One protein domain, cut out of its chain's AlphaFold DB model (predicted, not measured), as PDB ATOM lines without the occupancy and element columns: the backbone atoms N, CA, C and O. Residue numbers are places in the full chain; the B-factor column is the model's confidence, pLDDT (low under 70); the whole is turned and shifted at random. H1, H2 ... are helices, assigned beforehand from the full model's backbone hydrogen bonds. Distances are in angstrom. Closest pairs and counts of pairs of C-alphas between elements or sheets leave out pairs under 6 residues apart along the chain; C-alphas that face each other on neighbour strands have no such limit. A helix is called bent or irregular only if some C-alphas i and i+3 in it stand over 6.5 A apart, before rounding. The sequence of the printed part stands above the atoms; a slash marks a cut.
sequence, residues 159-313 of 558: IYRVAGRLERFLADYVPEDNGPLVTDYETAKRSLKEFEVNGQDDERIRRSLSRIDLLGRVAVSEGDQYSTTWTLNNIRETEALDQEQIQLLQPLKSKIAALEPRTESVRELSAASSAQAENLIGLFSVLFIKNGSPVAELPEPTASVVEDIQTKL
ATOM      1  N   ILE A 159     -37.805 -27.235 -45.282       75.81
ATOM      2  CA  ILE A 159     -36.893 -27.639 -44.200       75.81
ATOM      3  C   ILE A 159     -37.629 -28.584 -43.254       75.81
ATOM      4  O   ILE A 159     -37.155 -29.688 -43.010       75.81
ATOM      5  N   TYR A 160     -38.822 -28.206 -42.787       75.25
ATOM      6  CA  TYR A 160     -39.616 -29.052 -41.896       75.25
ATOM      7  C   TYR A 160     -40.069 -30.356 -42.553       75.25
ATOM      8  O   TYR A 160     -40.091 -31.397 -41.900       75.25
ATOM      9  N   ARG A 161     -40.395 -30.333 -43.846       70.88
ATOM     10  CA  ARG A 161     -40.781 -31.528 -44.597       70.88
ATOM     11  C   ARG A 161     -39.618 -32.495 -44.759       70.88
ATOM     12  O   ARG A 161     -39.817 -33.695 -44.579       70.88
ATOM     13  N   VAL A 162     -38.427 -31.999 -45.105       76.94
ATOM     14  CA  VAL A 162     -37.218 -32.835 -45.177       76.94
ATOM     15  C   VAL A 162     -36.894 -33.379 -43.787       76.94
ATOM     16  O   VAL A 162     -36.748 -34.589 -43.644       76.94
ATOM     17  N   ALA A 163     -36.926 -32.533 -42.757       82.75
ATOM     18  CA  ALA A 163     -36.677 -32.939 -41.380       82.75
ATOM     19  C   ALA A 163     -37.662 -34.003 -40.874       82.75
ATOM     20  O   ALA A 163     -37.242 -35.028 -40.355       82.75
ATOM     21  N   GLY A 164     -38.970 -33.819 -41.069       76.06
ATOM     22  CA  GLY A 164     -39.985 -34.778 -40.622       76.06
ATOM     23  C   GLY A 164     -39.952 -36.111 -41.380       76.06
ATOM     24  O   GLY A 164     -40.415 -37.132 -40.876       76.06
ATOM     25  N   ARG A 165     -39.414 -36.142 -42.602       75.38
ATOM     26  CA  ARG A 165     -39.152 -37.397 -43.330       75.38
ATOM     27  C   ARG A 165     -37.888 -38.067 -42.833       75.38
ATOM     28  O   ARG A 165     -37.904 -39.268 -42.592       75.38
ATOM     29  N   LEU A 166     -36.845 -37.273 -42.628       81.38
ATOM     30  CA  LEU A 166     -35.598 -37.734 -42.054       81.38
ATOM     31  C   LEU A 166     -35.837 -38.351 -40.673       81.38
ATOM     32  O   LEU A 166     -35.381 -39.450 -40.413       81.38
ATOM     33  N   GLU A 167     -36.631 -37.715 -39.817       82.56
ATOM     34  CA  GLU A 167     -37.001 -38.252 -38.505       82.56
ATOM     35  C   GLU A 167     -37.750 -39.584 -38.582       82.56
ATOM     36  O   GLU A 167     -37.471 -40.465 -37.772       82.56
ATOM     37  N   ARG A 168     -38.677 -39.745 -39.540       77.62
ATOM     38  CA  ARG A 168     -39.385 -41.017 -39.764       77.62
ATOM     39  C   ARG A 168     -38.415 -42.112 -40.187       77.62
ATOM     40  O   ARG A 168     -38.387 -43.164 -39.565       77.62
ATOM     41  N   PHE A 169     -37.560 -41.823 -41.165       80.38
ATOM     42  CA  PHE A 169     -36.509 -42.748 -41.578       80.38
ATOM     43  C   PHE A 169     -35.604 -43.130 -40.395       80.38
ATOM     44  O   PHE A 169     -35.386 -44.303 -40.124       80.38
ATOM     45  N   LEU A 170     -35.134 -42.143 -39.626       82.00
ATOM     46  CA  LEU A 170     -34.261 -42.336 -38.462       82.00
ATOM     47  C   LEU A 170     -34.961 -42.967 -37.248       82.00
ATOM     48  O   LEU A 170     -34.308 -43.206 -36.227       82.00
ATOM     49  N   ALA A 171     -36.283 -43.136 -37.276       78.69
ATOM     50  CA  ALA A 171     -37.012 -43.893 -36.263       78.69
ATOM     51  C   ALA A 171     -36.962 -45.396 -36.561       78.69
ATOM     52  O   ALA A 171     -36.821 -46.183 -35.626       78.69
ATOM     53  N   ASP A 172     -37.015 -45.757 -37.844       75.44
ATOM     54  CA  ASP A 172     -37.010 -47.142 -38.321       75.44
ATOM     55  C   ASP A 172     -35.595 -47.651 -38.650       75.44
ATOM     56  O   ASP A 172     -35.356 -48.856 -38.720       75.44
ATOM     57  N   TYR A 173     -34.639 -46.738 -38.835       77.00
ATOM     58  CA  TYR A 173     -33.252 -47.061 -39.135       77.00
ATOM     59  C   TYR A 173     -32.538 -47.681 -37.928       77.00
ATOM     60  O   TYR A 173     -32.333 -47.031 -36.899       77.00
ATOM     61  N   VAL A 174     -32.101 -48.932 -38.089       73.44
ATOM     62  CA  VAL A 174     -31.220 -49.631 -37.150       73.44
ATOM     63  C   VAL A 174     -29.840 -49.737 -37.802       73.44
ATOM     64  O   VAL A 174     -29.713 -50.430 -38.812       73.44
ATOM     65  N   PRO A 175     -28.809 -49.050 -37.283       72.56
ATOM     66  CA  PRO A 175     -27.463 -49.161 -37.834       72.56
ATOM     67  C   PRO A 175     -26.924 -50.589 -37.657       72.56
ATOM     68  O   PRO A 175     -27.049 -51.167 -36.578       72.56
ATOM     69  N   GLU A 176     -26.304 -51.142 -38.703       71.62
ATOM     70  CA  GLU A 176     -25.626 -52.448 -38.632       71.62
ATOM     71  C   GLU A 176     -24.351 -52.377 -37.776       71.62
ATOM     72  O   GLU A 176     -24.077 -53.297 -37.007       71.62
ATOM     73  N   ASP A 177     -23.633 -51.250 -37.842       77.50
ATOM     74  CA  ASP A 177     -22.412 -50.985 -37.081       77.50
ATOM     75  C   ASP A 177     -22.550 -49.745 -36.187       77.50
ATOM     76  O   ASP A 177     -23.140 -48.726 -36.565       77.50
ATOM     77  N   ASN A 178     -21.942 -49.798 -34.997       80.38
ATOM     78  CA  ASN A 178     -21.855 -48.633 -34.119       80.38
ATOM     79  C   ASN A 178     -20.934 -47.576 -34.743       80.38
ATOM     80  O   ASN A 178     -19.775 -47.846 -35.057       80.38
ATOM     81  N   GLY A 179     -21.433 -46.346 -34.865       81.94
ATOM     82  CA  GLY A 179     -20.612 -45.202 -35.246       81.94
ATOM     83  C   GLY A 179     -19.577 -44.822 -34.170       81.94
ATOM     84  O   GLY A 179     -19.570 -45.394 -33.070       81.94
ATOM     85  N   PRO A 180     -18.669 -43.880 -34.477       86.25
ATOM     86  CA  PRO A 180     -17.588 -43.496 -33.575       86.25
ATOM     87  C   PRO A 180     -18.100 -42.938 -32.242       86.25
ATOM     88  O   PRO A 180     -17.634 -43.384 -31.199       86.25
ATOM     89  N   LEU A 181     -19.109 -42.058 -32.235       88.44
ATOM     90  CA  LEU A 181     -19.633 -41.502 -30.983       88.44
ATOM     91  C   LEU A 181     -20.363 -42.552 -30.143       88.44
ATOM     92  O   LEU A 181     -20.265 -42.541 -28.915       88.44
ATOM     93  N   VAL A 182     -21.079 -43.479 -30.787       90.06
ATOM     94  CA  VAL A 182     -21.697 -44.617 -30.087       90.06
ATOM     95  C   VAL A 182     -20.622 -45.512 -29.464       90.06
ATOM     96  O   VAL A 182     -20.770 -45.959 -28.328       90.06
ATOM     97  N   THR A 183     -19.522 -45.748 -30.180       90.00
ATOM     98  CA  THR A 183     -18.397 -46.564 -29.702       90.00
ATOM     99  C   THR A 183     -17.674 -45.903 -28.528       90.00
ATOM    100  O   THR A 183     -17.379 -46.576 -27.536       90.00
ATOM    101  N   ASP A 184     -17.447 -44.591 -28.596       90.00
ATOM    102  CA  ASP A 184     -16.863 -43.807 -27.505       90.00
ATOM    103  C   ASP A 184     -17.758 -43.848 -26.261       90.00
ATOM    104  O   ASP A 184     -17.273 -44.085 -25.153       90.00
ATOM    105  N   TYR A 185     -19.076 -43.708 -26.439       92.38
ATOM    106  CA  TYR A 185     -20.047 -43.817 -25.351       92.38
ATOM    107  C   TYR A 185     -20.058 -45.208 -24.709       92.38
ATOM    108  O   TYR A 185     -19.979 -45.318 -23.487       92.38
ATOM    109  N   GLU A 186     -20.097 -46.278 -25.503       90.62
ATOM    110  CA  GLU A 186     -20.048 -47.651 -24.989       90.62
ATOM    111  C   GLU A 186     -18.723 -47.944 -24.266       90.62
ATOM    112  O   GLU A 186     -18.698 -48.654 -23.259       90.62
ATOM    113  N   THR A 187     -17.616 -47.363 -24.734       90.62
ATOM    114  CA  THR A 187     -16.303 -47.481 -24.085       90.62
ATOM    115  C   THR A 187     -16.274 -46.737 -22.750       90.62
ATOM    116  O   THR A 187     -15.870 -47.316 -21.737       90.62
ATOM    117  N   ALA A 188     -16.765 -45.494 -22.719       87.94
ATOM    118  CA  ALA A 188     -16.888 -44.705 -21.498       87.94
ATOM    119  C   ALA A 188     -17.786 -45.425 -20.479       87.94
ATOM    120  O   ALA A 188     -17.378 -45.639 -19.337       87.94
ATOM    121  N   LYS A 189     -18.943 -45.925 -20.923       88.75
ATOM    122  CA  LYS A 189     -19.896 -46.698 -20.119       88.75
ATOM    123  C   LYS A 189     -19.276 -47.960 -19.516       88.75
ATOM    124  O   LYS A 189     -19.434 -48.201 -18.325       88.75
ATOM    125  N   ARG A 190     -18.535 -48.753 -20.301       87.00
ATOM    126  CA  ARG A 190     -17.861 -49.976 -19.812       87.00
ATOM    127  C   ARG A 190     -16.774 -49.696 -18.779       87.00
ATOM    128  O   ARG A 190     -16.474 -50.573 -17.971       87.00
ATOM    129  N   SER A 191     -16.166 -48.509 -18.806       85.25
ATOM    130  CA  SER A 191     -15.136 -48.139 -17.829       85.25
ATOM    131  C   SER A 191     -15.711 -47.811 -16.441       85.25
ATOM    132  O   SER A 191     -14.982 -47.836 -15.445       85.25
ATOM    133  N   LEU A 192     -17.027 -47.597 -16.345       83.69
ATOM    134  CA  LEU A 192     -17.744 -47.309 -15.106       83.69
ATOM    135  C   LEU A 192     -18.218 -48.613 -14.440       83.69
ATOM    136  O   LEU A 192     -19.140 -49.276 -14.906       83.69
ATOM    137  N   LYS A 193     -17.580 -48.990 -13.321       67.44
ATOM    138  CA  LYS A 193     -17.835 -50.254 -12.594       67.44
ATOM    139  C   LYS A 193     -19.225 -50.362 -11.936       67.44
ATOM    140  O   LYS A 193     -19.636 -51.472 -11.618       67.44
ATOM    141  N   GLU A 194     -19.936 -49.249 -11.754       68.44
ATOM    142  CA  GLU A 194     -21.268 -49.164 -11.124       68.44
ATOM    143  C   GLU A 194     -22.184 -48.230 -11.936       68.44
ATOM    144  O   GLU A 194     -22.542 -47.138 -11.501       68.44
ATOM    145  N   PHE A 195     -22.507 -48.617 -13.170       69.56
ATOM    146  CA  PHE A 195     -23.343 -47.809 -14.061       69.56
ATOM    147  C   PHE A 195     -24.779 -48.350 -14.118       69.56
ATOM    148  O   PHE A 195     -25.140 -49.095 -15.029       69.56
ATOM    149  N   GLU A 196     -25.609 -47.985 -13.140       67.62
ATOM    150  CA  GLU A 196     -27.056 -48.230 -13.195       67.62
ATOM    151  C   GLU A 196     -27.749 -47.085 -13.940       67.62
ATOM    152  O   GLU A 196     -28.190 -46.094 -13.359       67.62
ATOM    153  N   VAL A 197     -27.835 -47.217 -15.263       69.75
ATOM    154  CA  VAL A 197     -28.637 -46.315 -16.092       69.75
ATOM    155  C   VAL A 197     -29.983 -46.940 -16.395       69.75
ATOM    156  O   VAL A 197     -30.086 -48.108 -16.766       69.75
ATOM    157  N   ASN A 198     -31.024 -46.124 -16.258       79.50
ATOM    158  CA  ASN A 198     -32.351 -46.438 -16.756       79.50
ATOM    159  C   ASN A 198     -32.256 -46.838 -18.238       79.50
ATOM    160  O   ASN A 198     -31.828 -46.035 -19.066       79.50
ATOM    161  N   GLY A 199     -32.681 -48.055 -18.585       80.38
ATOM    162  CA  GLY A 199     -32.571 -48.575 -19.953       80.38
ATOM    163  C   GLY A 199     -33.214 -47.675 -21.018       80.38
ATOM    164  O   GLY A 199     -32.787 -47.692 -22.168       80.38
ATOM    165  N   GLN A 200     -34.190 -46.839 -20.644       83.69
ATOM    166  CA  GLN A 200     -34.776 -45.846 -21.549       83.69
ATOM    167  C   GLN A 200     -33.815 -44.703 -21.911       83.69
ATOM    168  O   GLN A 200     -33.795 -44.270 -23.063       83.69
ATOM    169  N   ASP A 201     -33.027 -44.209 -20.953       83.69
ATOM    170  CA  ASP A 201     -32.079 -43.115 -21.187       83.69
ATOM    171  C   ASP A 201     -30.873 -43.598 -21.996       83.69
ATOM    172  O   ASP A 201     -30.427 -42.900 -22.906       83.69
ATOM    173  N   ASP A 202     -30.409 -44.820 -21.729       86.31
ATOM    174  CA  ASP A 202     -29.333 -45.462 -22.489       86.31
ATOM    175  C   ASP A 202     -29.699 -45.629 -23.969       86.31
ATOM    176  O   ASP A 202     -28.955 -45.211 -24.857       86.31
ATOM    177  N   GLU A 203     -30.888 -46.167 -24.236       87.62
ATOM    178  CA  GLU A 203     -31.397 -46.343 -25.595       87.62
ATOM    179  C   GLU A 203     -31.577 -44.995 -26.310       87.62
ATOM    180  O   GLU A 203     -31.239 -44.844 -27.488       87.62
ATOM    181  N   ARG A 204     -32.059 -43.971 -25.594       87.56
ATOM    182  CA  ARG A 204     -32.221 -42.620 -26.142       87.56
ATOM    183  C   ARG A 204     -30.881 -41.978 -26.506       87.56
ATOM    184  O   ARG A 204     -30.788 -41.357 -27.570       87.56
ATOM    185  N   ILE A 205     -29.858 -42.132 -25.663       90.12
ATOM    186  CA  ILE A 205     -28.498 -41.649 -25.940       90.12
ATOM    187  C   ILE A 205     -27.945 -42.366 -27.171       90.12
ATOM    188  O   ILE A 205     -27.547 -41.697 -28.123       90.12
ATOM    189  N   ARG A 206     -27.993 -43.705 -27.211       90.31
ATOM    190  CA  ARG A 206     -27.493 -44.494 -28.351       90.31
ATOM    191  C   ARG A 206     -28.144 -44.093 -29.667       90.31
ATOM    192  O   ARG A 206     -27.434 -43.856 -30.642       90.31
ATOM    193  N   ARG A 207     -29.474 -43.950 -29.695       89.31
ATOM    194  CA  ARG A 207     -30.194 -43.488 -30.892       89.31
ATOM    195  C   ARG A 207     -29.768 -42.086 -31.308       89.31
ATOM    196  O   ARG A 207     -29.540 -41.850 -32.489       89.31
ATOM    197  N   SER A 208     -29.644 -41.160 -30.360       91.06
ATOM    198  CA  SER A 208     -29.254 -39.777 -30.662       91.06
ATOM    199  C   SER A 208     -27.822 -39.701 -31.200       91.06
ATOM    200  O   SER A 208     -27.590 -39.049 -32.212       91.06
ATOM    201  N   LEU A 209     -26.878 -40.425 -30.591       91.00
ATOM    202  CA  LEU A 209     -25.489 -40.502 -31.053       91.00
ATOM    203  C   LEU A 209     -25.367 -41.185 -32.421       91.00
ATOM    204  O   LEU A 209     -24.660 -40.678 -33.282       91.00
ATOM    205  N   SER A 210     -26.115 -42.264 -32.668       88.88
ATOM    206  CA  SER A 210     -26.154 -42.914 -33.985       88.88
ATOM    207  C   SER A 210     -26.669 -41.973 -35.080       88.88
ATOM    208  O   SER A 210     -26.101 -41.923 -36.170       88.88
ATOM    209  N   ARG A 211     -27.703 -41.172 -34.785       88.50
ATOM    210  CA  ARG A 211     -28.199 -40.136 -35.706       88.50
ATOM    211  C   ARG A 211     -27.133 -39.084 -35.993       88.50
ATOM    212  O   ARG A 211     -26.989 -38.674 -37.141       88.50
ATOM    213  N   ILE A 212     -26.383 -38.666 -34.971       87.88
ATOM    214  CA  ILE A 212     -25.266 -37.726 -35.125       87.88
ATOM    215  C   ILE A 212     -24.170 -38.335 -36.006       87.88
ATOM    216  O   ILE A 212     -23.713 -37.669 -36.927       87.88
ATOM    217  N   ASP A 213     -23.796 -39.595 -35.781       84.69
ATOM    218  CA  ASP A 213     -22.774 -40.293 -36.572       84.69
ATOM    219  C   ASP A 213     -23.184 -40.478 -38.043       84.69
ATOM    220  O   ASP A 213     -22.340 -40.396 -38.936       84.69
ATOM    221  N   LEU A 214     -24.474 -40.713 -38.311       81.88
ATOM    222  CA  LEU A 214     -25.008 -40.844 -39.666       81.88
ATOM    223  C   LEU A 214     -25.048 -39.492 -40.393       81.88
ATOM    224  O   LEU A 214     -24.509 -39.361 -41.490       81.88
ATOM    225  N   LEU A 215     -25.670 -38.479 -39.781       79.62
ATOM    226  CA  LEU A 215     -25.880 -37.171 -40.415       79.62
ATOM    227  C   LEU A 215     -24.614 -36.312 -40.436       79.62
ATOM    228  O   LEU A 215     -24.396 -35.562 -41.387       79.62
ATOM    229  N   GLY A 216     -23.765 -36.432 -39.414       74.62
ATOM    230  CA  GLY A 216     -22.514 -35.686 -39.292       74.62
ATOM    231  C   GLY A 216     -21.558 -35.937 -40.456       74.62
ATOM    232  O   GLY A 216     -20.883 -35.009 -40.884       74.62
ATOM    233  N   ARG A 217     -21.587 -37.141 -41.055       69.81
ATOM    234  CA  ARG A 217     -20.765 -37.493 -42.229       69.81
ATOM    235  C   ARG A 217     -21.024 -36.639 -43.465       69.81
ATOM    236  O   ARG A 217     -20.144 -36.509 -44.315       69.81
ATOM    237  N   VAL A 218     -22.236 -36.106 -43.569       66.62
ATOM    238  CA  VAL A 218     -22.711 -35.358 -44.736       66.62
ATOM    239  C   VAL A 218     -22.908 -33.879 -44.414       66.62
ATOM    240  O   VAL A 218     -22.784 -33.040 -45.304       66.62
ATOM    241  N   ALA A 219     -23.190 -33.546 -43.153       62.22
ATOM    242  CA  ALA A 219     -23.472 -32.180 -42.729       62.22
ATOM    243  C   ALA A 219     -22.249 -31.393 -42.220       62.22
ATOM    244  O   ALA A 219     -22.338 -30.170 -42.203       62.22
ATOM    245  N   VAL A 220     -21.153 -32.051 -41.803       61.91
ATOM    246  CA  VAL A 220     -19.991 -31.397 -41.162       61.91
ATOM    247  C   VAL A 220     -18.687 -31.726 -41.897       61.91
ATOM    248  O   VAL A 220     -18.410 -32.889 -42.179       61.91
ATOM    249  N   SER A 221     -17.865 -30.709 -42.174       54.38
ATOM    250  CA  SER A 221     -16.625 -30.818 -42.974       54.38
ATOM    251  C   SER A 221     -15.345 -31.107 -42.159       54.38
ATOM    252  O   SER A 221     -14.233 -30.804 -42.605       54.38
ATOM    253  N   GLU A 222     -15.446 -31.636 -40.939       47.38
ATOM    254  CA  GLU A 222     -14.291 -31.752 -40.036       47.38
ATOM    255  C   GLU A 222     -13.455 -33.027 -40.310       47.38
ATOM    256  O   GLU A 222     -13.657 -34.062 -39.682       47.38
ATOM    257  N   GLY A 223     -12.474 -32.945 -41.221       48.88
ATOM    258  CA  GLY A 223     -11.401 -33.944 -41.419       48.88
ATOM    259  C   GLY A 223     -11.574 -34.907 -42.608       48.88
ATOM    260  O   GLY A 223     -12.674 -35.086 -43.119       48.88
ATOM    261  N   ASP A 224     -10.478 -35.567 -43.020       44.94
ATOM    262  CA  ASP A 224     -10.354 -36.471 -44.195       44.94
ATOM    263  C   ASP A 224     -11.387 -37.628 -44.275       44.94
ATOM    264  O   ASP A 224     -11.432 -38.347 -45.273       44.94
ATOM    265  N   GLN A 225     -12.214 -37.841 -43.244       46.09
ATOM    266  CA  GLN A 225     -13.215 -38.916 -43.158       46.09
ATOM    267  C   GLN A 225     -14.678 -38.454 -43.308       46.09
ATOM    268  O   GLN A 225     -15.561 -39.306 -43.423       46.09
ATOM    269  N   TYR A 226     -14.956 -37.146 -43.335       49.22
ATOM    270  CA  TYR A 226     -16.313 -36.598 -43.429       49.22
ATOM    271  C   TYR A 226     -16.420 -35.681 -44.657       49.22
ATOM    272  O   TYR A 226     -15.565 -34.845 -44.917       49.22
ATOM    273  N   SER A 227     -17.399 -35.972 -45.511       48.38
ATOM    274  CA  SER A 227     -17.272 -35.896 -46.973       48.38
ATOM    275  C   SER A 227     -17.067 -34.500 -47.594       48.38
ATOM    276  O   SER A 227     -17.640 -33.498 -47.175       48.38
ATOM    277  N   THR A 228     -16.308 -34.478 -48.694       49.06
ATOM    278  CA  THR A 228     -16.032 -33.349 -49.606       49.06
ATOM    279  C   THR A 228     -17.165 -33.044 -50.604       49.06
ATOM    280  O   THR A 228     -17.079 -32.091 -51.382       49.06
ATOM    281  N   THR A 229     -18.231 -33.847 -50.618       50.66
ATOM    282  CA  THR A 229     -19.183 -33.904 -51.739       50.66
ATOM    283  C   THR A 229     -20.271 -32.824 -51.701       50.66
ATOM    284  O   THR A 229     -20.685 -32.328 -52.747       50.66
ATOM    285  N   TRP A 230     -20.732 -32.404 -50.515       53.62
ATOM    286  CA  TRP A 230     -21.700 -31.295 -50.371       53.62
ATOM    287  C   TRP A 230     -21.047 -29.927 -50.157       53.62
ATOM    288  O   TRP A 230     -21.669 -28.892 -50.406       53.62
ATOM    289  N   THR A 231     -19.783 -29.934 -49.754       51.62
ATOM    290  CA  THR A 231     -18.957 -28.769 -49.445       51.62
ATOM    291  C   THR A 231     -18.584 -27.984 -50.709       51.62
ATOM    292  O   THR A 231     -18.632 -26.758 -50.719       51.62
ATOM    293  N   LEU A 232     -18.323 -28.639 -51.839       51.69
ATOM    294  CA  LEU A 232     -17.798 -27.949 -53.028       51.69
ATOM    295  C   LEU A 232     -18.725 -26.885 -53.650       51.69
ATOM    296  O   LEU A 232     -18.228 -26.001 -54.343       51.69
ATOM    297  N   ASN A 233     -20.038 -26.914 -53.388       50.88
ATOM    298  CA  ASN A 233     -20.980 -26.066 -54.126       50.88
ATOM    299  C   ASN A 233     -21.477 -24.796 -53.414       50.88
ATOM    300  O   ASN A 233     -21.990 -23.945 -54.128       50.88
ATOM    301  N   ASN A 234     -21.342 -24.604 -52.086       52.09
ATOM    302  CA  ASN A 234     -21.924 -23.416 -51.409       52.09
ATOM    303  C   ASN A 234     -21.333 -23.011 -50.028       52.09
ATOM    304  O   ASN A 234     -21.981 -22.242 -49.312       52.09
ATOM    305  N   ILE A 235     -20.121 -23.464 -49.648       53.56
ATOM    306  CA  ILE A 235     -19.530 -23.267 -48.295       53.56
ATOM    307  C   ILE A 235     -19.687 -21.847 -47.738       53.56
ATOM    308  O   ILE A 235     -20.108 -21.705 -46.599       53.56
ATOM    309  N   ARG A 236     -19.416 -20.792 -48.514       56.19
ATOM    310  CA  ARG A 236     -19.283 -19.427 -47.963       56.19
ATOM    311  C   ARG A 236     -20.503 -18.897 -47.205       56.19
ATOM    312  O   ARG A 236     -20.341 -18.059 -46.330       56.19
ATOM    313  N   GLU A 237     -21.710 -19.344 -47.542       58.53
ATOM    314  CA  GLU A 237     -22.947 -18.848 -46.914       58.53
ATOM    315  C   GLU A 237     -23.432 -19.726 -45.749       58.53
ATOM    316  O   GLU A 237     -24.263 -19.285 -44.962       58.53
ATOM    317  N   THR A 238     -22.927 -20.960 -45.627       65.56
ATOM    318  CA  THR A 238     -23.259 -21.900 -44.537       65.56
ATOM    319  C   THR A 238     -22.067 -22.204 -43.628       65.56
ATOM    320  O   THR A 238     -22.222 -22.937 -42.659       65.56
ATOM    321  N   GLU A 239     -20.896 -21.620 -43.896       69.50
ATOM    322  CA  GLU A 239     -19.662 -21.789 -43.117       69.50
ATOM    323  C   GLU A 239     -19.854 -21.401 -41.647       69.50
ATOM    324  O   GLU A 239     -19.368 -22.095 -40.761       69.50
ATOM    325  N   ALA A 240     -20.635 -20.350 -41.375       72.75
ATOM    326  CA  ALA A 240     -20.979 -19.958 -40.010       72.75
ATOM    327  C   ALA A 240     -21.770 -21.053 -39.269       72.75
ATOM    328  O   ALA A 240     -21.497 -21.310 -38.101       72.75
ATOM    329  N   LEU A 241     -22.695 -21.733 -39.958       71.31
ATOM    330  CA  LEU A 241     -23.492 -22.823 -39.382       71.31
ATOM    331  C   LEU A 241     -22.667 -24.096 -39.186       71.31
ATOM    332  O   LEU A 241     -22.849 -24.791 -38.192       71.31
ATOM    333  N   ASP A 242     -21.747 -24.390 -40.105       71.12
ATOM    334  CA  ASP A 242     -20.811 -25.512 -39.970       71.12
ATOM    335  C   ASP A 242     -19.845 -25.281 -38.793       71.12
ATOM    336  O   ASP A 242     -19.678 -26.146 -37.933       71.12
ATOM    337  N   GLN A 243     -19.290 -24.070 -38.664       75.81
ATOM    338  CA  GLN A 243     -18.439 -23.696 -37.530       75.81
ATOM    339  C   GLN A 243     -19.191 -23.741 -36.195       75.81
ATOM    340  O   GLN A 243     -18.658 -24.267 -35.216       75.81
ATOM    341  N   GLU A 244     -20.421 -23.224 -36.142       77.62
ATOM    342  CA  GLU A 244     -21.272 -23.324 -34.953       77.62
ATOM    343  C   GLU A 244     -21.537 -24.791 -34.597       77.62
ATOM    344  O   GLU A 244     -21.411 -25.195 -33.441       77.62
ATOM    345  N   GLN A 245     -21.804 -25.633 -35.594       75.75
ATOM    346  CA  GLN A 245     -22.046 -27.051 -35.383       75.75
ATOM    347  C   GLN A 245     -20.815 -27.797 -34.848       75.75
ATOM    348  O   GLN A 245     -20.948 -28.617 -33.933       75.75
ATOM    349  N   ILE A 246     -19.619 -27.498 -35.360       77.25
ATOM    350  CA  ILE A 246     -18.348 -28.025 -34.838       77.25
ATOM    351  C   ILE A 246     -18.163 -27.600 -33.375       77.25
ATOM    352  O   ILE A 246     -17.859 -28.433 -32.514       77.25
ATOM    353  N   GLN A 247     -18.418 -26.325 -33.064       80.19
ATOM    354  CA  GLN A 247     -18.349 -25.805 -31.695       80.19
ATOM    355  C   GLN A 247     -19.354 -26.479 -30.755       80.19
ATOM    356  O   GLN A 247     -19.061 -26.616 -29.570       80.19
ATOM    357  N   LEU A 248     -20.503 -26.937 -31.258       78.38
ATOM    358  CA  LEU A 248     -21.501 -27.672 -30.478       78.38
ATOM    359  C   LEU A 248     -21.166 -29.170 -30.314       78.38
ATOM    360  O   LEU A 248     -21.514 -29.767 -29.291       78.38
ATOM    361  N   LEU A 249     -20.444 -29.783 -31.261       81.31
ATOM    362  CA  LEU A 249     -20.013 -31.188 -31.178       81.31
ATOM    363  C   LEU A 249     -18.862 -31.415 -30.187       81.31
ATOM    364  O   LEU A 249     -18.815 -32.457 -29.529       81.31
ATOM    365  N   GLN A 250     -17.944 -30.456 -30.048       83.44
ATOM    366  CA  GLN A 250     -16.797 -30.569 -29.132       83.44
ATOM    367  C   GLN A 250     -17.218 -30.757 -27.653       83.44
ATOM    368  O   GLN A 250     -16.748 -31.703 -27.010       83.44
ATOM    369  N   PRO A 251     -18.164 -29.967 -27.100       84.69
ATOM    370  CA  PRO A 251     -18.727 -30.196 -25.772       84.69
ATOM    371  C   PRO A 251     -19.348 -31.582 -25.608       84.69
ATOM    372  O   PRO A 251     -19.185 -32.194 -24.554       84.69
ATOM    373  N   LEU A 252     -20.024 -32.108 -26.634       87.69
ATOM    374  CA  LEU A 252     -20.628 -33.439 -26.574       87.69
ATOM    375  C   LEU A 252     -19.557 -34.531 -26.441       87.69
ATOM    376  O   LEU A 252     -19.663 -35.368 -25.546       87.69
ATOM    377  N   LYS A 253     -18.493 -34.474 -27.253       86.50
ATOM    378  CA  LYS A 253     -17.340 -35.389 -27.142       86.50
ATOM    379  C   LYS A 253     -16.703 -35.314 -25.754       86.50
ATOM    380  O   LYS A 253     -16.433 -36.342 -25.139       86.50
ATOM    381  N   SER A 254     -16.542 -34.102 -25.216       87.44
ATOM    382  CA  SER A 254     -16.009 -33.914 -23.861       87.44
ATOM    383  C   SER A 254     -16.922 -34.497 -22.772       87.44
ATOM    384  O   SER A 254     -16.424 -35.120 -21.840       87.44
ATOM    385  N   LYS A 255     -18.252 -34.377 -22.914       88.19
ATOM    386  CA  LYS A 255     -19.241 -34.962 -21.990       88.19
ATOM    387  C   LYS A 255     -19.262 -36.491 -22.046       88.19
ATOM    388  O   LYS A 255     -19.470 -37.115 -21.014       88.19
ATOM    389  N   ILE A 256     -19.032 -37.089 -23.218       89.19
ATOM    390  CA  ILE A 256     -18.876 -38.545 -23.361       89.19
ATOM    391  C   ILE A 256     -17.590 -39.008 -22.662       89.19
ATOM    392  O   ILE A 256     -17.622 -39.959 -21.886       89.19
ATOM    393  N   ALA A 257     -16.473 -38.312 -22.888       87.50
ATOM    394  CA  ALA A 257     -15.191 -38.650 -22.269       87.50
ATOM    395  C   ALA A 257     -15.192 -38.460 -20.739       87.50
ATOM    396  O   ALA A 257     -14.540 -39.215 -20.023       87.50
ATOM    397  N   ALA A 258     -15.933 -37.468 -20.240       87.06
ATOM    398  CA  ALA A 258     -16.081 -37.155 -18.819       87.06
ATOM    399  C   ALA A 258     -17.354 -37.761 -18.194       87.06
ATOM    400  O   ALA A 258     -17.871 -37.223 -17.215       87.06
ATOM    401  N   LEU A 259     -17.893 -38.842 -18.771       86.75
ATOM    402  CA  LEU A 259     -19.120 -39.471 -18.289       86.75
ATOM    403  C   LEU A 259     -18.949 -39.961 -16.843       86.75
ATOM    404  O   LEU A 259     -18.094 -40.795 -16.548       86.75
ATOM    405  N   GLU A 260     -19.798 -39.466 -15.944       84.25
ATOM    406  CA  GLU A 260     -19.844 -39.900 -14.547       84.25
ATOM    407  C   GLU A 260     -21.003 -40.889 -14.334       84.25
ATOM    408  O   GLU A 260     -22.046 -40.764 -14.978       84.25
ATOM    409  N   PRO A 261     -20.913 -41.822 -13.365       76.19
ATOM    410  CA  PRO A 261     -21.982 -42.780 -13.059       76.19
ATOM    411  C   PRO A 261     -23.194 -42.147 -12.344       76.19
ATOM    412  O   PRO A 261     -24.010 -42.835 -11.738       76.19
ATOM    413  N   ARG A 262     -23.326 -40.816 -12.383       80.75
ATOM    414  CA  ARG A 262     -24.413 -40.068 -11.746       80.75
ATOM    415  C   ARG A 262     -25.584 -39.911 -12.711       80.75
ATOM    416  O   ARG A 262     -25.394 -39.491 -13.850       80.75
ATOM    417  N   THR A 263     -26.807 -40.120 -12.221       78.56
ATOM    418  CA  THR A 263     -28.045 -39.987 -13.013       78.56
ATOM    419  C   THR A 263     -28.172 -38.623 -13.704       78.56
ATOM    420  O   THR A 263     -28.634 -38.559 -14.840       78.56
ATOM    421  N   GLU A 264     -27.714 -37.536 -13.072       84.69
ATOM    422  CA  GLU A 264     -27.758 -36.200 -13.688       84.69
ATOM    423  C   GLU A 264     -26.788 -36.071 -14.873       84.69
ATOM    424  O   GLU A 264     -27.169 -35.520 -15.899       84.69
ATOM    425  N   SER A 265     -25.582 -36.652 -14.793       84.88
ATOM    426  CA  SER A 265     -24.601 -36.643 -15.896       84.88
ATOM    427  C   SER A 265     -25.159 -37.342 -17.139       84.88
ATOM    428  O   SER A 265     -25.070 -36.831 -18.257       84.88
ATOM    429  N   VAL A 266     -25.841 -38.470 -16.932       84.94
ATOM    430  CA  VAL A 266     -26.508 -39.239 -17.991       84.94
ATOM    431  C   VAL A 266     -27.692 -38.467 -18.573       84.94
ATOM    432  O   VAL A 266     -27.857 -38.415 -19.792       84.94
ATOM    433  N   ARG A 267     -28.496 -37.809 -17.728       85.94
ATOM    434  CA  ARG A 267     -29.622 -36.979 -18.182       85.94
ATOM    435  C   ARG A 267     -29.148 -35.773 -18.992       85.94
ATOM    436  O   ARG A 267     -29.739 -35.462 -20.025       85.94
ATOM    437  N   GLU A 268     -28.070 -35.125 -18.563       88.75
ATOM    438  CA  GLU A 268     -27.437 -34.035 -19.304       88.75
ATOM    439  C   GLU A 268     -26.879 -34.500 -20.651       88.75
ATOM    440  O   GLU A 268     -27.060 -33.805 -21.650       88.75
ATOM    441  N   LEU A 269     -26.225 -35.666 -20.703       89.81
ATOM    442  CA  LEU A 269     -25.736 -36.245 -21.955       89.81
ATOM    443  C   LEU A 269     -26.897 -36.605 -22.895       89.81
ATOM    444  O   LEU A 269     -26.829 -36.328 -24.092       89.81
ATOM    445  N   SER A 270     -27.984 -37.164 -22.364       89.50
ATOM    446  CA  SER A 270     -29.213 -37.466 -23.112       89.50
ATOM    447  C   SER A 270     -29.855 -36.206 -23.701       89.50
ATOM    448  O   SER A 270     -30.192 -36.170 -24.887       89.50
ATOM    449  N   ALA A 271     -29.956 -35.132 -22.913       88.56
ATOM    450  CA  ALA A 271     -30.465 -33.846 -23.382       88.56
ATOM    451  C   ALA A 271     -29.545 -33.206 -24.437       88.56
ATOM    452  O   ALA A 271     -30.033 -32.743 -25.468       88.56
ATOM    453  N   ALA A 272     -28.226 -33.215 -24.212       89.12
ATOM    454  CA  ALA A 272     -27.248 -32.641 -25.135       89.12
ATOM    455  C   ALA A 272     -27.193 -33.403 -26.469       89.12
ATOM    456  O   ALA A 272     -27.237 -32.785 -27.528       89.12
ATOM    457  N   SER A 273     -27.154 -34.737 -26.428       90.94
ATOM    458  CA  SER A 273     -27.171 -35.579 -27.633       90.94
ATOM    459  C   SER A 273     -28.484 -35.448 -28.410       90.94
ATOM    460  O   SER A 273     -28.444 -35.332 -29.631       90.94
ATOM    461  N   SER A 274     -29.633 -35.384 -27.726       89.44
ATOM    462  CA  SER A 274     -30.931 -35.148 -28.381       89.44
ATOM    463  C   SER A 274     -30.954 -33.793 -29.100       89.44
ATOM    464  O   SER A 274     -31.279 -33.733 -30.283       89.44
ATOM    465  N   ALA A 275     -30.545 -32.717 -28.416       87.12
ATOM    466  CA  ALA A 275     -30.507 -31.375 -28.999       87.12
ATOM    467  C   ALA A 275     -29.554 -31.295 -30.203       87.12
ATOM    468  O   ALA A 275     -29.855 -30.645 -31.204       87.12
ATOM    469  N   GLN A 276     -28.419 -31.992 -30.133       88.06
ATOM    470  CA  GLN A 276     -27.447 -32.006 -31.219       88.06
ATOM    471  C   GLN A 276     -27.925 -32.806 -32.433       88.06
ATOM    472  O   GLN A 276     -27.691 -32.393 -33.572       88.06
ATOM    473  N   ALA A 277     -28.632 -33.915 -32.208       88.00
ATOM    474  CA  ALA A 277     -29.274 -34.669 -33.276       88.00
ATOM    475  C   ALA A 277     -30.351 -33.826 -33.988       88.00
ATOM    476  O   ALA A 277     -30.394 -33.809 -35.216       88.00
ATOM    477  N   GLU A 278     -31.171 -33.080 -33.240       87.38
ATOM    478  CA  GLU A 278     -32.170 -32.155 -33.801       87.38
ATOM    479  C   GLU A 278     -31.516 -31.042 -34.637       87.38
ATOM    480  O   GLU A 278     -31.941 -30.784 -35.765       87.38
ATOM    481  N   ASN A 279     -30.435 -30.430 -34.143       86.62
ATOM    482  CA  ASN A 279     -29.685 -29.420 -34.895       86.62
ATOM    483  C   ASN A 279     -29.116 -29.979 -36.213       86.62
ATOM    484  O   ASN A 279     -29.229 -29.324 -37.250       86.62
ATOM    485  N   LEU A 280     -28.574 -31.205 -36.208       85.38
ATOM    486  CA  LEU A 280     -28.085 -31.857 -37.431       85.38
ATOM    487  C   LEU A 280     -29.191 -32.151 -38.435       85.38
ATOM    488  O   LEU A 280     -28.973 -31.988 -39.632       85.38
ATOM    489  N   ILE A 281     -30.372 -32.554 -37.970       87.00
ATOM    490  CA  ILE A 281     -31.544 -32.744 -38.832       87.00
ATOM    491  C   ILE A 281     -31.903 -31.423 -39.526       87.00
ATOM    492  O   ILE A 281     -32.133 -31.407 -40.739       87.00
ATOM    493  N   GLY A 282     -31.904 -30.311 -38.783       84.25
ATOM    494  CA  GLY A 282     -32.133 -28.973 -39.331       84.25
ATOM    495  C   GLY A 282     -31.085 -28.580 -40.377       84.25
ATOM    496  O   GLY A 282     -31.443 -28.216 -41.498       84.25
ATOM    497  N   LEU A 283     -29.798 -28.719 -40.043       82.56
ATOM    498  CA  LEU A 283     -28.683 -28.383 -40.936       82.56
ATOM    499  C   LEU A 283     -28.694 -29.234 -42.214       82.56
ATOM    500  O   LEU A 283     -28.620 -28.698 -43.319       82.56
ATOM    501  N   PHE A 284     -28.870 -30.551 -42.077       81.75
ATOM    502  CA  PHE A 284     -28.998 -31.463 -43.212       81.75
ATOM    503  C   PHE A 284     -30.162 -31.058 -44.119       81.75
ATOM    504  O   PHE A 284     -30.019 -31.034 -45.339       81.75
ATOM    505  N   SER A 285     -31.304 -30.690 -43.534       82.19
ATOM    506  CA  SER A 285     -32.485 -30.273 -44.294       82.19
ATOM    507  C   SER A 285     -32.228 -29.011 -45.119       82.19
ATOM    508  O   SER A 285     -32.649 -28.935 -46.274       82.19
ATOM    509  N   VAL A 286     -31.493 -28.041 -44.563       79.88
ATOM    510  CA  VAL A 286     -31.071 -26.830 -45.284       79.88
ATOM    511  C   VAL A 286     -30.142 -27.180 -46.448       79.88
ATOM    512  O   VAL A 286     -30.397 -26.772 -47.586       79.88
ATOM    513  N   LEU A 287     -29.102 -27.976 -46.189       77.12
ATOM    514  CA  LEU A 287     -28.128 -28.382 -47.206       77.12
ATOM    515  C   LEU A 287     -28.792 -29.177 -48.342       77.12
ATOM    516  O   LEU A 287     -28.547 -28.906 -49.520       77.12
ATOM    517  N   PHE A 288     -29.709 -30.083 -47.998       76.94
ATOM    518  CA  PHE A 288     -30.483 -30.874 -48.950       76.94
ATOM    519  C   PHE A 288     -31.294 -29.993 -49.914       76.94
ATOM    520  O   PHE A 288     -31.289 -30.216 -51.128       76.94
ATOM    521  N   ILE A 289     -31.984 -28.976 -49.388       76.38
ATOM    522  CA  ILE A 289     -32.812 -28.055 -50.184       76.38
ATOM    523  C   ILE A 289     -31.950 -27.165 -51.072       76.38
ATOM    524  O   ILE A 289     -32.319 -26.898 -52.219       76.38
ATOM    525  N   LYS A 290     -30.810 -26.698 -50.553       73.75
ATOM    526  CA  LYS A 290     -29.919 -25.784 -51.271       73.75
ATOM    527  C   LYS A 290     -29.220 -26.471 -52.442       73.75
ATOM    528  O   LYS A 290     -29.159 -25.899 -53.528       73.75
ATOM    529  N   ASN A 291     -28.758 -27.705 -52.245       69.69
ATOM    530  CA  ASN A 291     -27.941 -28.420 -53.227       69.69
ATOM    531  C   ASN A 291     -28.746 -29.146 -54.313       69.69
ATOM    532  O   ASN A 291     -28.154 -29.701 -55.234       69.69
ATOM    533  N   GLY A 292     -30.082 -29.132 -54.256       60.62
ATOM    534  CA  GLY A 292     -30.901 -29.626 -55.364       60.62
ATOM    535  C   GLY A 292     -30.724 -31.117 -55.661       60.62
ATOM    536  O   GLY A 292     -30.975 -31.534 -56.787       60.62
ATOM    537  N   SER A 293     -30.364 -31.913 -54.644       58.66
ATOM    538  CA  SER A 293     -30.332 -33.381 -54.696       58.66
ATOM    539  C   SER A 293     -29.281 -34.021 -55.633       58.66
ATOM    540  O   SER A 293     -29.642 -34.679 -56.609       58.66
ATOM    541  N   PRO A 294     -27.971 -33.947 -55.322       53.50
ATOM    542  CA  PRO A 294     -26.989 -34.814 -55.959       53.50
ATOM    543  C   PRO A 294     -26.950 -36.164 -55.221       53.50
ATOM    544  O   PRO A 294     -26.282 -36.304 -54.201       53.50
ATOM    545  N   VAL A 295     -27.701 -37.156 -55.714       52.22
ATOM    546  CA  VAL A 295     -27.669 -38.548 -55.194       52.22
ATOM    547  C   VAL A 295     -26.376 -39.264 -55.579       52.22
ATOM    548  O   VAL A 295     -25.932 -40.163 -54.880       52.22
ATOM    549  N   ALA A 296     -25.765 -38.856 -56.693       51.19
ATOM    550  CA  ALA A 296     -24.811 -39.674 -57.436       51.19
ATOM    551  C   ALA A 296     -23.491 -40.000 -56.706       51.19
ATOM    552  O   ALA A 296     -22.745 -40.841 -57.195       51.19
ATOM    553  N   GLU A 297     -23.196 -39.373 -55.564       60.41
ATOM    554  CA  GLU A 297     -21.898 -39.502 -54.882       60.41
ATOM    555  C   GLU A 297     -22.000 -39.567 -53.341       60.41
ATOM    556  O   GLU A 297     -21.006 -39.364 -52.641       60.41
ATOM    557  N   LEU A 298     -23.188 -39.829 -52.779       64.75
ATOM    558  CA  LEU A 298     -23.339 -39.959 -51.325       64.75
ATOM    559  C   LEU A 298     -22.982 -41.382 -50.853       64.75
ATOM    560  O   LEU A 298     -23.414 -42.352 -51.476       64.75
ATOM    561  N   PRO A 299     -22.231 -41.541 -49.748       65.62
ATOM    562  CA  PRO A 299     -21.955 -42.856 -49.181       65.62
ATOM    563  C   PRO A 299     -23.214 -43.455 -48.537       65.62
ATOM    564  O   PRO A 299     -23.977 -42.750 -47.866       65.62
ATOM    565  N   GLU A 300     -23.410 -44.768 -48.680       65.19
ATOM    566  CA  GLU A 300     -24.395 -45.505 -47.877       65.19
ATOM    567  C   GLU A 300     -24.045 -45.405 -46.380       65.19
ATOM    568  O   GLU A 300     -22.857 -45.389 -46.033       65.19
ATOM    569  N   PRO A 301     -25.036 -45.277 -45.475       65.94
ATOM    570  CA  PRO A 301     -26.490 -45.389 -45.683       65.94
ATOM    571  C   PRO A 301     -27.168 -44.086 -46.144       65.94
ATOM    572  O   PRO A 301     -28.389 -44.016 -46.268       65.94
ATOM    573  N   THR A 302     -26.410 -43.008 -46.344       66.31
ATOM    574  CA  THR A 302     -26.982 -41.668 -46.563       66.31
ATOM    575  C   THR A 302     -27.594 -41.506 -47.952       66.31
ATOM    576  O   THR A 302     -28.522 -40.715 -48.125       66.31
ATOM    577  N   ALA A 303     -27.122 -42.274 -48.938       68.88
ATOM    578  CA  ALA A 303     -27.758 -42.348 -50.250       68.88
ATOM    579  C   ALA A 303     -29.198 -42.876 -50.142       68.88
ATOM    580  O   ALA A 303     -30.108 -42.220 -50.649       68.88
ATOM    581  N   SER A 304     -29.427 -43.957 -49.383       69.12
ATOM    582  CA  SER A 304     -30.779 -44.486 -49.141       69.12
ATOM    583  C   SER A 304     -31.716 -43.482 -48.446       69.12
ATOM    584  O   SER A 304     -32.882 -43.357 -48.820       69.12
ATOM    585  N   VAL A 305     -31.196 -42.691 -47.495       68.69
ATOM    586  CA  VAL A 305     -31.934 -41.596 -46.832       68.69
ATOM    587  C   VAL A 305     -32.403 -40.566 -47.861       68.69
ATOM    588  O   VAL A 305     -33.559 -40.145 -47.870       68.69
ATOM    589  N   VAL A 306     -31.488 -40.134 -48.728       71.06
ATOM    590  CA  VAL A 306     -31.754 -39.124 -49.754       71.06
ATOM    591  C   VAL A 306     -32.729 -39.650 -50.810       71.06
ATOM    592  O   VAL A 306     -33.640 -38.918 -51.203       71.06
ATOM    593  N   GLU A 307     -32.592 -40.909 -51.223       71.62
ATOM    594  CA  GLU A 307     -33.499 -41.569 -52.162       71.62
ATOM    595  C   GLU A 307     -34.918 -41.718 -51.587       71.62
ATOM    596  O   GLU A 307     -35.893 -41.388 -52.269       71.62
ATOM    597  N   ASP A 308     -35.069 -42.115 -50.317       71.31
ATOM    598  CA  ASP A 308     -36.382 -42.214 -49.661       71.31
ATOM    599  C   ASP A 308     -37.059 -40.838 -49.543       71.31
ATOM    600  O   ASP A 308     -38.253 -40.674 -49.823       71.31
ATOM    601  N   ILE A 309     -36.278 -39.801 -49.213       70.62
ATOM    602  CA  ILE A 309     -36.774 -38.424 -49.171       70.62
ATOM    603  C   ILE A 309     -37.264 -37.990 -50.564       70.62
ATOM    604  O   ILE A 309     -38.344 -37.397 -50.654       70.62
ATOM    605  N   GLN A 310     -36.522 -38.298 -51.635       70.12
ATOM    606  CA  GLN A 310     -36.825 -37.919 -53.025       70.12
ATOM    607  C   GLN A 310     -38.003 -38.662 -53.649       70.12
ATOM    608  O   GLN A 310     -38.871 -38.036 -54.264       70.12
ATOM    609  N   THR A 311     -38.059 -39.980 -53.503       65.50
ATOM    610  CA  THR A 311     -39.111 -40.811 -54.104       65.50
ATOM    611  C   THR A 311     -40.484 -40.474 -53.524       65.50
ATOM    612  O   THR A 311     -41.472 -40.394 -54.256       65.50
ATOM    613  N   LYS A 312     -40.544 -40.132 -52.233       62.06
ATOM    614  CA  LYS A 312     -41.780 -39.721 -51.554       62.06
ATOM    615  C   LYS A 312     -42.098 -38.225 -51.703       62.06
ATOM    616  O   LYS A 312     -43.082 -37.753 -51.147       62.06
ATOM    617  N   LEU A 313     -41.245 -37.391 -52.327       55.03
ATOM    618  CA  LEU A 313     -41.279 -35.898 -52.262       55.03
ATOM    619  C   LEU A 313     -42.427 -35.220 -53.018       55.03
ATOM    620  O   LEU A 313     -42.660 -34.019 -52.843       55.03
TER     621      LEU A 313
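AT A GLANCE: This is residues 159 to 313 of the 558 residues of an uncharacterized protein of Methylocystaceae bacterium (UniProt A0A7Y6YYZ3). Along long H5, helices H2 to H5 form an up-and-down bundle, each running against the one before it in the chain. H1 packs steeply on H5's last part, H6 on H1. The printed part has 155 residues, six named helices, all helix; compact, radius of gyration of the C-alphas 16.0 A, spanning 49 by 31 by 25 A.

IN THESE COORDINATES: H5 runs 41.8 A from C-alpha 263 at (-28.045, -39.987, -13.013) to C-alpha 291 at (-27.941, -28.420, -53.227). H1 is residues 159 to 172, H2 180 to 191, H3 199 to 219, H4 235 to 257, H6 302 to 311. H4 is irregular: C-alphas 237 and 240 are 7.3 A apart.

HOW THE PARTS SIT: H3 touches H5, closest C-alphas Ile 205 and Ser 270, 5.1 A. H4 and H5, and H2 and H3, form hairpins. H1 touches H5, closest C-alphas Ile 159 and Ser 285, 5.1 A. O i to N i+4 pairs within hydrogen-bond range number 15 of 17 in H3, 15 of 19 in H4.

THE WHOLE: The printed part has no cut, one long link, 220 to 234, and 46 residues under pLDDT 70.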